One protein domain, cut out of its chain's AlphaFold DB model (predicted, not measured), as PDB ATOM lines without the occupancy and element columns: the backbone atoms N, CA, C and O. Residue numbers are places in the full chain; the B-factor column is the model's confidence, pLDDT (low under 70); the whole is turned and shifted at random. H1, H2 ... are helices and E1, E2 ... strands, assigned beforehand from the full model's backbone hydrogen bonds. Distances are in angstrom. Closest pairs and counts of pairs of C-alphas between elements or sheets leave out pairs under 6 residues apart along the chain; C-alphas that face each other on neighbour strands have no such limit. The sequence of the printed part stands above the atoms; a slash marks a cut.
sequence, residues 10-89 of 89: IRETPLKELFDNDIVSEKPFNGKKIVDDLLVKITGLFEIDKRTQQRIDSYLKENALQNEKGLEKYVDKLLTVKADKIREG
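What this domain is: This is residues 10 to 89 of the 89 residues of an uncharacterized protein of Beggiatoa sp. PS (UniProt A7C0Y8). A small flat body has one long helical arm, H3, which sticks out from it and makes most of the length. In the body, H1 lies in the middle of a row, between the short strand pair E1 and E2 on one side and H2 on the other. The printed part has 80 residues, with two named strands and then three named helices, in the order E1 E2 H1 H2 H3; the sheet, E1 beside E2, is parallel, and the class is mostly helix. The whole is extended, with a radius of gyration of the C-alphas of 18.2 A, and spans 56 by 36 by 19 A.

How they stand to each other: E1, residues 10 to 12, and E2, residues 22 to 25, are parallel neighbours with 39 degrees between their directions. N 11 and O 23, at 2.8 A, and N 25 and O 11, at 2.7 A, are within hydrogen-bond range. H1, residues 31 to 45, comes closest to E2 at the C-alphas of Ile 34 and Ser 25, 6.6 A apart. E1 and H1 are only just apart, their closest C-alphas 8.2 A from each other. H1 and H2, residues 50 to 60, form a helical hairpin, opposite ways at a shallow tilt of 30 degrees. They only just touch, with 3 pairs of C-alphas within 8 A, the closest those of Asp 36 and Leu 60 at 6.1 A. H3, residues 68 to 87, touches no helix and is apart from both strands. In H1, H2 and H3 every O i to N i+4 pair is within hydrogen-bond range.

Where its parts are: E1 begins at C-alpha 10, (220.137, 207.782, 290.492), and is 6.9 A long; E2 is 9.8 A long. H1 begins at C-alpha 31, (222.043, 200.955, 281.730), and measures 21.0 A, H2 15.2 A. H3 measures 29.2 A and ends at C-alpha 87, (195.442, 187.133, 261.691).

The domain as a whole: The C-alphas of Glu 47 and Gly 89 are the two farthest apart, 57.3 A. Residues 67 to 89 stand free; the body without them spans 37 by 25 by 10 A. The printed part has no cut and no long link. Mean pLDDT of the printed part is 89.5; residue 69 and residues 87 to 89 are under 70.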
ATOM      1  N   ILE A  10     219.848 207.676 291.915       94.75
ATOM      2  CA  ILE A  10     220.137 207.782 290.492       94.75
ATOM      3  C   ILE A  10     219.450 209.046 289.978       94.75
ATOM      4  O   ILE A  10     218.262 209.263 290.211       94.75
ATOM      5  N   ARG A  11     220.222 209.900 289.316       94.62
ATOM      6  CA  ARG A  11     219.794 211.160 288.698       94.62
ATOM      7  C   ARG A  11     220.057 211.075 287.203       94.62
ATOM      8  O   ARG A  11     220.963 210.364 286.811       94.62
ATOM      9  N   GLU A  12     219.327 211.801 286.367       94.38
ATOM     10  CA  GLU A  12     219.628 211.898 284.930       94.38
ATOM     11  C   GLU A  12     220.016 213.336 284.569       94.38
ATOM     12  O   GLU A  12     219.420 214.288 285.083       94.38
ATOM     13  N   THR A  13     220.994 213.522 283.679       92.12
ATOM     14  CA  THR A  13     221.361 214.839 283.133       92.12
ATOM     15  C   THR A  13     220.116 215.588 282.613       92.12
ATOM     16  O   THR A  13     219.327 215.013 281.854       92.12
ATOM     17  N   PRO A  14     219.927 216.880 282.971       93.44
ATOM     18  CA  PRO A  14     220.909 217.817 283.541       93.44
ATOM     19  C   PRO A  14     220.947 217.898 285.076       93.44
ATOM     20  O   PRO A  14     221.543 218.830 285.619       93.44
ATOM     21  N   LEU A  15     220.324 216.964 285.800       93.62
ATOM     22  CA  LEU A  15     220.372 216.973 287.261       93.62
ATOM     23  C   LEU A  15     221.805 216.731 287.744       93.62
ATOM     24  O   LEU A  15     222.394 215.684 287.489       93.62
ATOM     25  N   LYS A  16     222.349 217.707 288.473       92.00
ATOM     26  CA  LYS A  16     223.669 217.601 289.103       92.00
ATOM     27  C   LYS A  16     223.619 216.654 290.299       92.00
ATOM     28  O   LYS A  16     222.575 216.523 290.947       92.00
ATOM     29  N   GLU A  17     224.754 216.038 290.600       92.31
ATOM     30  CA  GLU A  17     225.006 215.388 291.883       92.31
ATOM     31  C   GLU A  17     224.782 216.395 293.020       92.31
ATOM     32  O   GLU A  17     225.226 217.542 292.936       92.31
ATOM     33  N   LEU A  18     224.028 215.991 294.045       92.50
ATOM     34  CA  LEU A  18     223.821 216.816 295.239       92.50
ATOM     35  C   LEU A  18     224.543 216.250 296.466       92.50
ATOM     36  O   LEU A  18     224.720 216.976 297.440       92.50
ATOM     37  N   PHE A  19     224.899 214.964 296.456       91.00
ATOM     38  CA  PHE A  19     225.527 214.272 297.580       91.00
ATOM     39  C   PHE A  19     226.394 213.122 297.059       91.00
ATOM     40  O   PHE A  19     226.028 212.516 296.060       91.00
ATOM     41  N   ASP A  20     227.425 212.740 297.813       89.44
ATOM     42  CA  ASP A  20     228.458 211.758 297.424       89.44
ATOM     43  C   ASP A  20     227.941 210.368 297.003       89.44
ATOM     44  O   ASP A  20     228.645 209.587 296.359       89.44
ATOM     45  N   ASN A  21     226.724 210.006 297.411       91.62
ATOM     46  CA  ASN A  21     226.091 208.733 297.054       91.62
ATOM     47  C   ASN A  21     225.178 208.838 295.827       91.62
ATOM     48  O   ASN A  21     224.462 207.884 295.517       91.62
ATOM     49  N   ASP A  22     225.156 209.977 295.144       94.00
ATOM     50  CA  ASP A  22     224.404 210.115 293.909       94.00
ATOM     51  C   ASP A  22     225.184 209.480 292.745       94.00
ATOM     52  O   ASP A  22     226.413 209.408 292.730       94.00
ATOM     53  N   ILE A  23     224.444 208.981 291.761       95.81
ATOM     54  CA  ILE A  23     224.949 208.461 290.492       95.81
ATOM     55  C   ILE A  23     224.205 209.222 289.404       95.81
ATOM     56  O   ILE A  23     222.971 209.219 289.376       95.81
ATOM     57  N   VAL A  24     224.934 209.899 288.521       95.56
ATOM     58  CA  VAL A  24     224.338 210.666 287.423       95.56
ATOM     59  C   VAL A  24     224.393 209.841 286.139       95.56
ATOM     60  O   VAL A  24     225.460 209.520 285.630       95.56
ATOM     61  N   SER A  25     223.219 209.513 285.612       95.62
ATOM     62  CA  SER A  25     223.010 208.955 284.286       95.62
ATOM     63  C   SER A  25     223.117 210.027 283.224       95.62
ATOM     64  O   SER A  25     222.346 210.988 283.198       95.62
ATOM     65  N   GLU A  26     224.050 209.809 282.312       92.81
ATOM     66  CA  GLU A  26     224.240 210.626 281.125       92.81
ATOM     67  C   GLU A  26     223.269 210.225 280.006       92.81
ATOM     68  O   GLU A  26     222.608 209.182 280.061       92.81
ATOM     69  N   LYS A  27     223.185 211.085 278.983       89.88
ATOM     70  CA  LYS A  27     222.487 210.814 277.721       89.88
ATOM     71  C   LYS A  27     223.528 210.580 276.616       89.88
ATOM     72  O   LYS A  27     224.423 211.412 276.485       89.88
ATOM     73  N   PRO A  28     223.400 209.525 275.789       91.50
ATOM     74  CA  PRO A  28     222.338 208.517 275.812       91.50
ATOM     75  C   PRO A  28     222.419 207.608 277.047       91.50
ATOM     76  O   PRO A  28     223.497 207.371 277.584       91.50
ATOM     77  N   PHE A  29     221.261 207.107 277.487       88.94
ATOM     78  CA  PHE A  29     221.171 206.236 278.657       88.94
ATOM     79  C   PHE A  29     222.038 204.983 278.477       88.94
ATOM     80  O   PHE A  29     221.871 204.240 277.510       88.94
ATOM     81  N   ASN A  30     222.928 204.730 279.437       91.00
ATOM     82  CA  ASN A  30     223.755 203.529 279.484       91.00
ATOM     83  C   ASN A  30     223.429 202.725 280.747       91.00
ATOM     84  O   ASN A  30     224.011 202.935 281.814       91.00
ATOM     85  N   GLY A  31     222.492 201.784 280.613       90.69
ATOM     86  CA  GLY A  31     222.043 200.955 281.730       90.69
ATOM     87  C   GLY A  31     223.162 200.123 282.356       90.69
ATOM     88  O   GLY A  31     223.192 199.988 283.577       90.69
ATOM     89  N   LYS A  32     224.111 199.614 281.556       93.38
ATOM     90  CA  LYS A  32     225.242 198.829 282.073       93.38
ATOM     91  C   LYS A  32     226.113 199.672 282.991       93.38
ATOM     92  O   LYS A  32     226.326 199.280 284.134       93.38
ATOM     93  N   LYS A  33     226.506 200.864 282.534       93.94
ATOM     94  CA  LYS A  33     227.278 201.815 283.339       93.94
ATOM     95  C   LYS A  33     226.572 202.157 284.654       93.94
ATOM     96  O   LYS A  33     227.212 202.169 285.697       93.94
ATOM     97  N   ILE A  34     225.258 202.381 284.621       94.94
ATOM     98  CA  ILE A  34     224.494 202.709 285.833       94.94
ATOM     99  C   ILE A  34     224.489 201.569 286.842       94.94
ATOM    100  O   ILE A  34     224.673 201.807 288.035       94.94
ATOM    101  N   VAL A  35     224.282 200.334 286.384       95.06
ATOM    102  CA  VAL A  35     224.320 199.180 287.285       95.06
ATOM    103  C   VAL A  35     225.737 198.962 287.820       95.06
ATOM    104  O   VAL A  35     225.883 198.678 289.005       95.06
ATOM    105  N   ASP A  36     226.770 199.153 286.999       96.44
ATOM    106  CA  ASP A  36     228.166 199.039 287.437       96.44
ATOM    107  C   ASP A  36     228.498 200.056 288.532       96.44
ATOM    108  O   ASP A  36     228.961 199.676 289.610       96.44
ATOM    109  N   ASP A  37     228.186 201.333 288.300       96.12
ATOM    110  CA  ASP A  37     228.407 202.411 289.266       96.12
ATOM    111  C   ASP A  37     227.632 202.152 290.573       96.12
ATOM    112  O   ASP A  37     228.147 202.385 291.672       96.12
ATOM    113  N   LEU A  38     226.408 201.616 290.472       96.06
ATOM    114  CA  LEU A  38     225.582 201.248 291.622       96.06
ATOM    115  C   LEU A  38     226.207 200.112 292.434       96.06
ATOM    116  O   LEU A  38     226.272 200.204 293.661       96.06
ATOM    117  N   LEU A  39     226.677 199.053 291.774       96.69
ATOM    118  CA  LEU A  39     227.306 197.917 292.443       96.69
ATOM    119  C   LEU A  39     228.607 198.331 293.133       96.69
ATOM    120  O   LEU A  39     228.800 197.996 294.302       96.69
ATOM    121  N   VAL A  40     229.444 199.131 292.466       95.81
ATOM    122  CA  VAL A  40     230.659 199.698 293.068       95.81
ATOM    123  C   VAL A  40     230.304 200.523 294.309       95.81
ATOM    124  O   VAL A  40     230.879 200.303 295.378       95.81
ATOM    125  N   LYS A  41     229.294 201.401 294.223       95.25
ATOM    126  CA  LYS A  41     228.838 202.208 295.368       95.25
ATOM    127  C   LYS A  41     228.345 201.332 296.526       95.25
ATOM    128  O   LYS A  41     228.705 201.588 297.671       95.25
ATOM    129  N   ILE A  42     227.576 200.279 296.248       94.69
ATOM    130  CA  ILE A  42     227.095 199.336 297.271       94.69
ATOM    131  C   ILE A  42     228.272 198.640 297.967       94.69
ATOM    132  O   ILE A  42     228.309 198.621 299.196       94.69
ATOM    133  N   THR A  43     229.252 198.129 297.213       95.00
ATOM    134  CA  THR A  43     230.422 197.439 297.794       95.00
ATOM    135  C   THR A  43     231.312 198.354 298.637       95.00
ATOM    136  O   THR A  43     231.948 197.887 299.574       95.00
ATOM    137  N   GLY A  44     231.327 199.663 298.356       92.62
ATOM    138  CA  GLY A  44     232.022 200.647 299.192       92.62
ATOM    139  C   GLY A  44     231.247 201.065 300.447       92.62
ATOM    140  O   GLY A  44     231.847 201.545 301.408       92.62
ATOM    141  N   LEU A  45     229.919 200.905 300.461       91.62
ATOM    142  CA  LEU A  45     229.052 201.366 301.552       91.62
ATOM    143  C   LEU A  45     228.659 200.271 302.545       91.62
ATOM    144  O   LEU A  45     228.292 200.597 303.680       91.62
ATOM    145  N   PHE A  46     228.680 199.007 302.136       90.94
ATOM    146  CA  PHE A  46     228.176 197.883 302.918       90.94
ATOM    147  C   PHE A  46     229.188 196.740 302.947       90.94
ATOM    148  O   PHE A  46     229.886 196.497 301.967       90.94
ATOM    149  N   GLU A  47     229.233 196.010 304.060       94.12
ATOM    150  CA  GLU A  47     229.958 194.743 304.117       94.12
ATOM    151  C   GLU A  47     229.176 193.693 303.325       94.12
ATOM    152  O   GLU A  47     228.024 193.388 303.640       94.12
ATOM    153  N   ILE A  48     229.800 193.166 302.274       96.06
ATOM    154  CA  ILE A  48     229.208 192.175 301.379       96.06
ATOM    155  C   ILE A  48     229.882 190.827 301.625       96.06
ATOM    156  O   ILE A  48     231.107 190.727 301.706       96.06
ATOM    157  N   ASP A  49     229.085 189.766 301.739       97.38
ATOM    158  CA  ASP A  49     229.625 188.423 301.899       97.38
ATOM    159  C   ASP A  49     230.409 187.981 300.650       97.38
ATOM    160  O   ASP A  49     230.130 188.388 299.519       97.38
ATOM    161  N   LYS A  50     231.377 187.082 300.842       97.44
ATOM    162  CA  LYS A  50     232.288 186.641 299.777       97.44
ATOM    163  C   LYS A  50     231.566 186.087 298.544       97.44
ATOM    164  O   LYS A  50     232.031 186.296 297.425       97.44
ATOM    165  N   ARG A  51     230.450 185.370 298.720       97.75
ATOM    166  CA  ARG A  51     229.706 184.770 297.604       97.75
ATOM    167  C   ARG A  51     229.003 185.853 296.794       97.75
ATOM    168  O   ARG A  51     229.016 185.798 295.566       97.75
ATOM    169  N   THR A  52     228.399 186.829 297.461       97.19
ATOM    170  CA  THR A  52     227.772 187.971 296.789       97.19
ATOM    171  C   THR A  52     228.818 188.843 296.100       97.19
ATOM    172  O   THR A  52     228.622 189.185 294.936       97.19
ATOM    173  N   GLN A  53     229.967 189.092 296.735       97.31
ATOM    174  CA  GLN A  53     231.072 189.836 296.124       97.31
ATOM    175  C   GLN A  53     231.545 189.182 294.819       97.31
ATOM    176  O   GLN A  53     231.640 189.847 293.797       97.31
ATOM    177  N   GLN A  54     231.729 187.858 294.800       97.56
ATOM    178  CA  GLN A  54     232.122 187.137 293.583       97.56
ATOM    179  C   GLN A  54     231.111 187.284 292.437       97.56
ATOM    180  O   GLN A  54     231.499 187.342 291.270       97.56
ATOM    181  N   ARG A  55     229.810 187.333 292.750       96.44
ATOM    182  CA  ARG A  55     228.756 187.550 291.746       96.44
ATOM    183  C   ARG A  55     228.802 188.974 291.199       96.44
ATOM    184  O   ARG A  55     228.666 189.140 289.992       96.44
ATOM    185  N   ILE A  56     229.027 189.960 292.068       96.25
ATOM    186  CA  ILE A  56     229.223 191.360 291.677       96.25
ATOM    187  C   ILE A  56     230.443 191.477 290.760       96.25
ATOM    188  O   ILE A  56     230.318 191.974 289.647       96.25
ATOM    189  N   ASP A  57     231.589 190.928 291.164       96.00
ATOM    190  CA  ASP A  57     232.825 190.968 290.375       96.00
ATOM    191  C   ASP A  57     232.672 190.274 289.016       96.00
ATOM    192  O   ASP A  57     233.290 190.677 288.033       96.00
ATOM    193  N   SER A  58     231.869 189.208 288.955       95.94
ATOM    194  CA  SER A  58     231.572 188.516 287.698       95.94
ATOM    195  C   SER A  58     230.731 189.395 286.774       95.94
ATOM    196  O   SER A  58     231.095 189.555 285.615       95.94
ATOM    197  N   TYR A  59     229.674 190.021 287.298       94.56
ATOM    198  CA  TYR A  59     228.826 190.946 286.540       94.56
ATOM    199  C   TYR A  59     229.604 192.168 286.028       94.56
ATOM    200  O   TYR A  59     229.463 192.558 284.870       94.56
ATOM    201  N   LEU A  60     230.472 192.756 286.859       94.75
ATOM    202  CA  LEU A  60     231.276 193.928 286.487       94.75
ATOM    203  C   LEU A  60     232.253 193.643 285.333       94.75
ATOM    204  O   LEU A  60     232.628 194.564 284.615       94.75
ATOM    205  N   LYS A  61     232.650 192.379 285.129       95.31
ATOM    206  CA  LYS A  61     233.499 191.951 284.002       95.31
ATOM    207  C   LYS A  61     232.727 191.742 282.700       95.31
ATOM    208  O   LYS A  61     233.351 191.596 281.651       95.31
ATOM    209  N   GLU A  62     231.401 191.669 282.750       92.56
ATOM    210  CA  GLU A  62     230.579 191.568 281.548       92.56
ATOM    211  C   GLU A  62     230.472 192.937 280.864       92.56
ATOM    212  O   GLU A  62     230.453 193.979 281.517       92.56
ATOM    213  N   ASN A  63     230.367 192.940 279.535       87.81
ATOM    214  CA  ASN A  63     230.244 194.172 278.744       87.81
ATOM    215  C   ASN A  63     228.786 194.607 278.519       87.81
ATOM    216  O   ASN A  63     228.541 195.682 277.982       87.81
ATOM    217  N   ALA A  64     227.823 193.767 278.898       87.62
ATOM    218  CA  ALA A  64     226.401 193.934 278.619       87.62
ATOM    219  C   ALA A  64     225.581 193.766 279.902       87.62
ATOM    220  O   ALA A  64     226.086 193.260 280.908       87.62
ATOM    221  N   LEU A  65     224.314 194.183 279.885       88.50
ATOM    222  CA  LEU A  65     223.407 193.855 280.981       88.50
ATOM    223  C   LEU A  65     223.122 192.349 280.969       88.50
ATOM    224  O   LEU A  65     222.685 191.793 279.962       88.50
ATOM    225  N   GLN A  66     223.236 191.705 282.130       81.75
ATOM    226  CA  GLN A  66     222.957 190.271 282.286       81.75
ATOM    227  C   GLN A  66     221.539 189.863 281.816       81.75
ATOM    228  O   GLN A  66     221.303 188.714 281.440       81.75
ATOM    229  N   ASN A  67     220.593 190.809 281.794       77.56
ATOM    230  CA  ASN A  67     219.185 190.564 281.475       77.56
ATOM    231  C   ASN A  67     218.777 190.931 280.033       77.56
ATOM    232  O   ASN A  67     217.600 190.784 279.703       77.56
ATOM    233  N   GLU A  68     219.691 191.381 279.167       72.06
ATOM    234  CA  GLU A  68     219.359 191.795 277.787       72.06
ATOM    235  C   GLU A  68     218.632 190.694 276.997       72.06
ATOM    236  O   GLU A  68     217.575 190.935 276.414       72.06
ATOM    237  N   LYS A  69     219.089 189.442 277.116       68.00
ATOM    238  CA  LYS A  69     218.442 188.276 276.481       68.00
ATOM    239  C   LYS A  69     217.018 188.011 276.985       68.00
ATOM    240  O   LYS A  69     216.232 187.343 276.315       68.00
ATOM    241  N   GLY A  70     216.689 188.456 278.198       71.06
ATOM    242  CA  GLY A  70     215.340 188.344 278.755       71.06
ATOM    243  C   GLY A  70     214.386 189.370 278.147       71.06
ATOM    244  O   GLY A  70     213.229 189.046 277.878       71.06
ATOM    245  N   LEU A  71     214.883 190.582 277.892       73.81
ATOM    246  CA  LEU A  71     214.111 191.646 277.260       73.81
ATOM    247  C   LEU A  71     213.796 191.319 275.798       73.81
ATOM    248  O   LEU A  71     212.646 191.460 275.397       73.81
ATOM    249  N   GLU A  72     214.770 190.811 275.036       74.75
ATOM    250  CA  GLU A  72     214.562 190.368 273.647       74.75
ATOM    251  C   GLU A  72     213.431 189.340 273.551       74.75
ATOM    252  O   GLU A  72     212.455 189.545 272.833       74.75
ATOM    253  N   LYS A  73     213.475 188.296 274.390       78.12
ATOM    254  CA  LYS A  73     212.410 187.282 274.458       78.12
ATOM    255  C   LYS A  73     211.040 187.870 274.799       78.12
ATOM    256  O   LYS A  73     210.015 187.375 274.330       78.12
ATOM    257  N   TYR A  74     210.997 188.887 275.657       79.56
ATOM    258  CA  TYR A  74     209.749 189.556 276.014       79.56
ATOM    259  C   TYR A  74     209.196 190.387 274.848       79.56
ATOM    260  O   TYR A  74     207.993 190.336 274.582       79.56
ATOM    261  N   VAL A  75     210.064 191.100 274.127       83.75
ATOM    262  CA  VAL A  75     209.700 191.842 272.913       83.75
ATOM    263  C   VAL A  75     209.185 190.888 271.838       83.75
ATOM    264  O   VAL A  75     208.098 191.125 271.310       83.75
ATOM    265  N   ASP A  76     209.877 189.777 271.590       86.06
ATOM    266  CA  ASP A  76     209.442 188.751 270.636       86.06
ATOM    267  C   ASP A  76     208.049 188.225 270.982       86.06
ATOM    268  O   ASP A  76     207.157 188.211 270.137       86.06
ATOM    269  N   LYS A  77     207.812 187.893 272.258       89.44
ATOM    270  CA  LYS A  77     206.493 187.452 272.729       89.44
ATOM    271  C   LYS A  77     205.403 188.493 272.455       89.44
ATOM    272  O   LYS A  77     204.306 188.129 272.033       89.44
ATOM    273  N   LEU A  78     205.674 189.777 272.695       88.31
ATOM    274  CA  LEU A  78     204.721 190.853 272.405       88.31
ATOM    275  C   LEU A  78     204.439 190.984 270.903       88.31
ATOM    276  O   LEU A  78     203.287 191.203 270.520       88.31
ATOM    277  N   LEU A  79     205.467 190.856 270.060       89.81
ATOM    278  CA  LEU A  79     205.335 190.914 268.605       89.81
ATOM    279  C   LEU A  79     204.520 189.732 268.067       89.81
ATOM    280  O   LEU A  79     203.614 189.948 267.263       89.81
ATOM    281  N   THR A  80     204.762 188.514 268.561       90.38
ATOM    282  CA  THR A  80     203.975 187.322 268.212       90.38
ATOM    283  C   THR A  80     202.501 187.503 268.573       90.38
ATOM    284  O   THR A  80     201.641 187.373 267.710       90.38
ATOM    285  N   VAL A  81     202.201 187.919 269.811       90.12
ATOM    286  CA  VAL A  81     200.815 188.147 270.262       90.12
ATOM    287  C   VAL A  81     200.099 189.197 269.405       90.12
ATOM    288  O   VAL A  81     198.909 189.061 269.124       90.12
ATOM    289  N   LYS A  82     200.797 190.262 268.985       88.81
ATOM    290  CA  LYS A  82     200.223 191.260 268.071       88.81
ATOM    291  C   LYS A  82     199.934 190.676 266.688       88.81
ATOM    292  O   LYS A  82     198.881 190.972 266.137       88.81
ATOM    293  N   ALA A  83     200.849 189.879 266.140       87.56
ATOM    294  CA  ALA A  83     200.683 189.264 264.826       87.56
ATOM    295  C   ALA A  83     199.501 188.285 264.795       87.56
ATOM    296  O   ALA A  83     198.727 188.297 263.841       87.56
ATOM    297  N   ASP A  84     199.325 187.492 265.849       87.56
ATOM    298  CA  ASP A  84     198.235 186.518 265.921       87.56
ATOM    299  C   ASP A  84     196.869 187.209 266.038       87.56
ATOM    300  O   ASP A  84     195.949 186.868 265.301       87.56
ATOM    301  N   LYS A  85     196.767 188.295 266.820       80.62
ATOM    302  CA  LYS A  85     195.549 189.129 266.866       80.62
ATOM    303  C   LYS A  85     195.164 189.750 265.521       80.62
ATOM    304  O   LYS A  85     193.988 189.993 265.293       80.62
ATOM    305  N   ILE A  86     196.138 190.057 264.662       79.12
ATOM    306  CA  ILE A  86     195.882 190.610 263.321       79.12
ATOM    307  C   ILE A  86     195.390 189.517 262.364       79.12
ATOM    308  O   ILE A  86     194.616 189.807 261.463       79.12
ATOM    309  N   ARG A  87     195.841 188.269 262.540       67.88
ATOM    310  CA  ARG A  87     195.442 187.133 261.691       67.88
ATOM    311  C   ARG A  87     194.049 186.593 262.009       67.88
ATOM    312  O   ARG A  87     193.445 185.971 261.145       67.88
ATOM    313  N   GLU A  88     193.580 186.789 263.237       63.72
ATOM    314  CA  GLU A  88     192.257 186.352 263.703       63.72
ATOM    315  C   GLU A  88     191.142 187.396 263.483       63.72
ATOM    316  O   GLU A  88     189.978 187.095 263.749       63.72
ATOM    317  N   GLY A  89     191.490 188.612 263.040       55.06
ATOM    318  CA  GLY A  89     190.571 189.741 262.837       55.06
ATOM    319  C   GLY A  89     190.152 189.979 261.393       55.06
ATOM    320  O   GLY A  89     190.868 189.530 260.472       55.06
TER     321      GLY A  89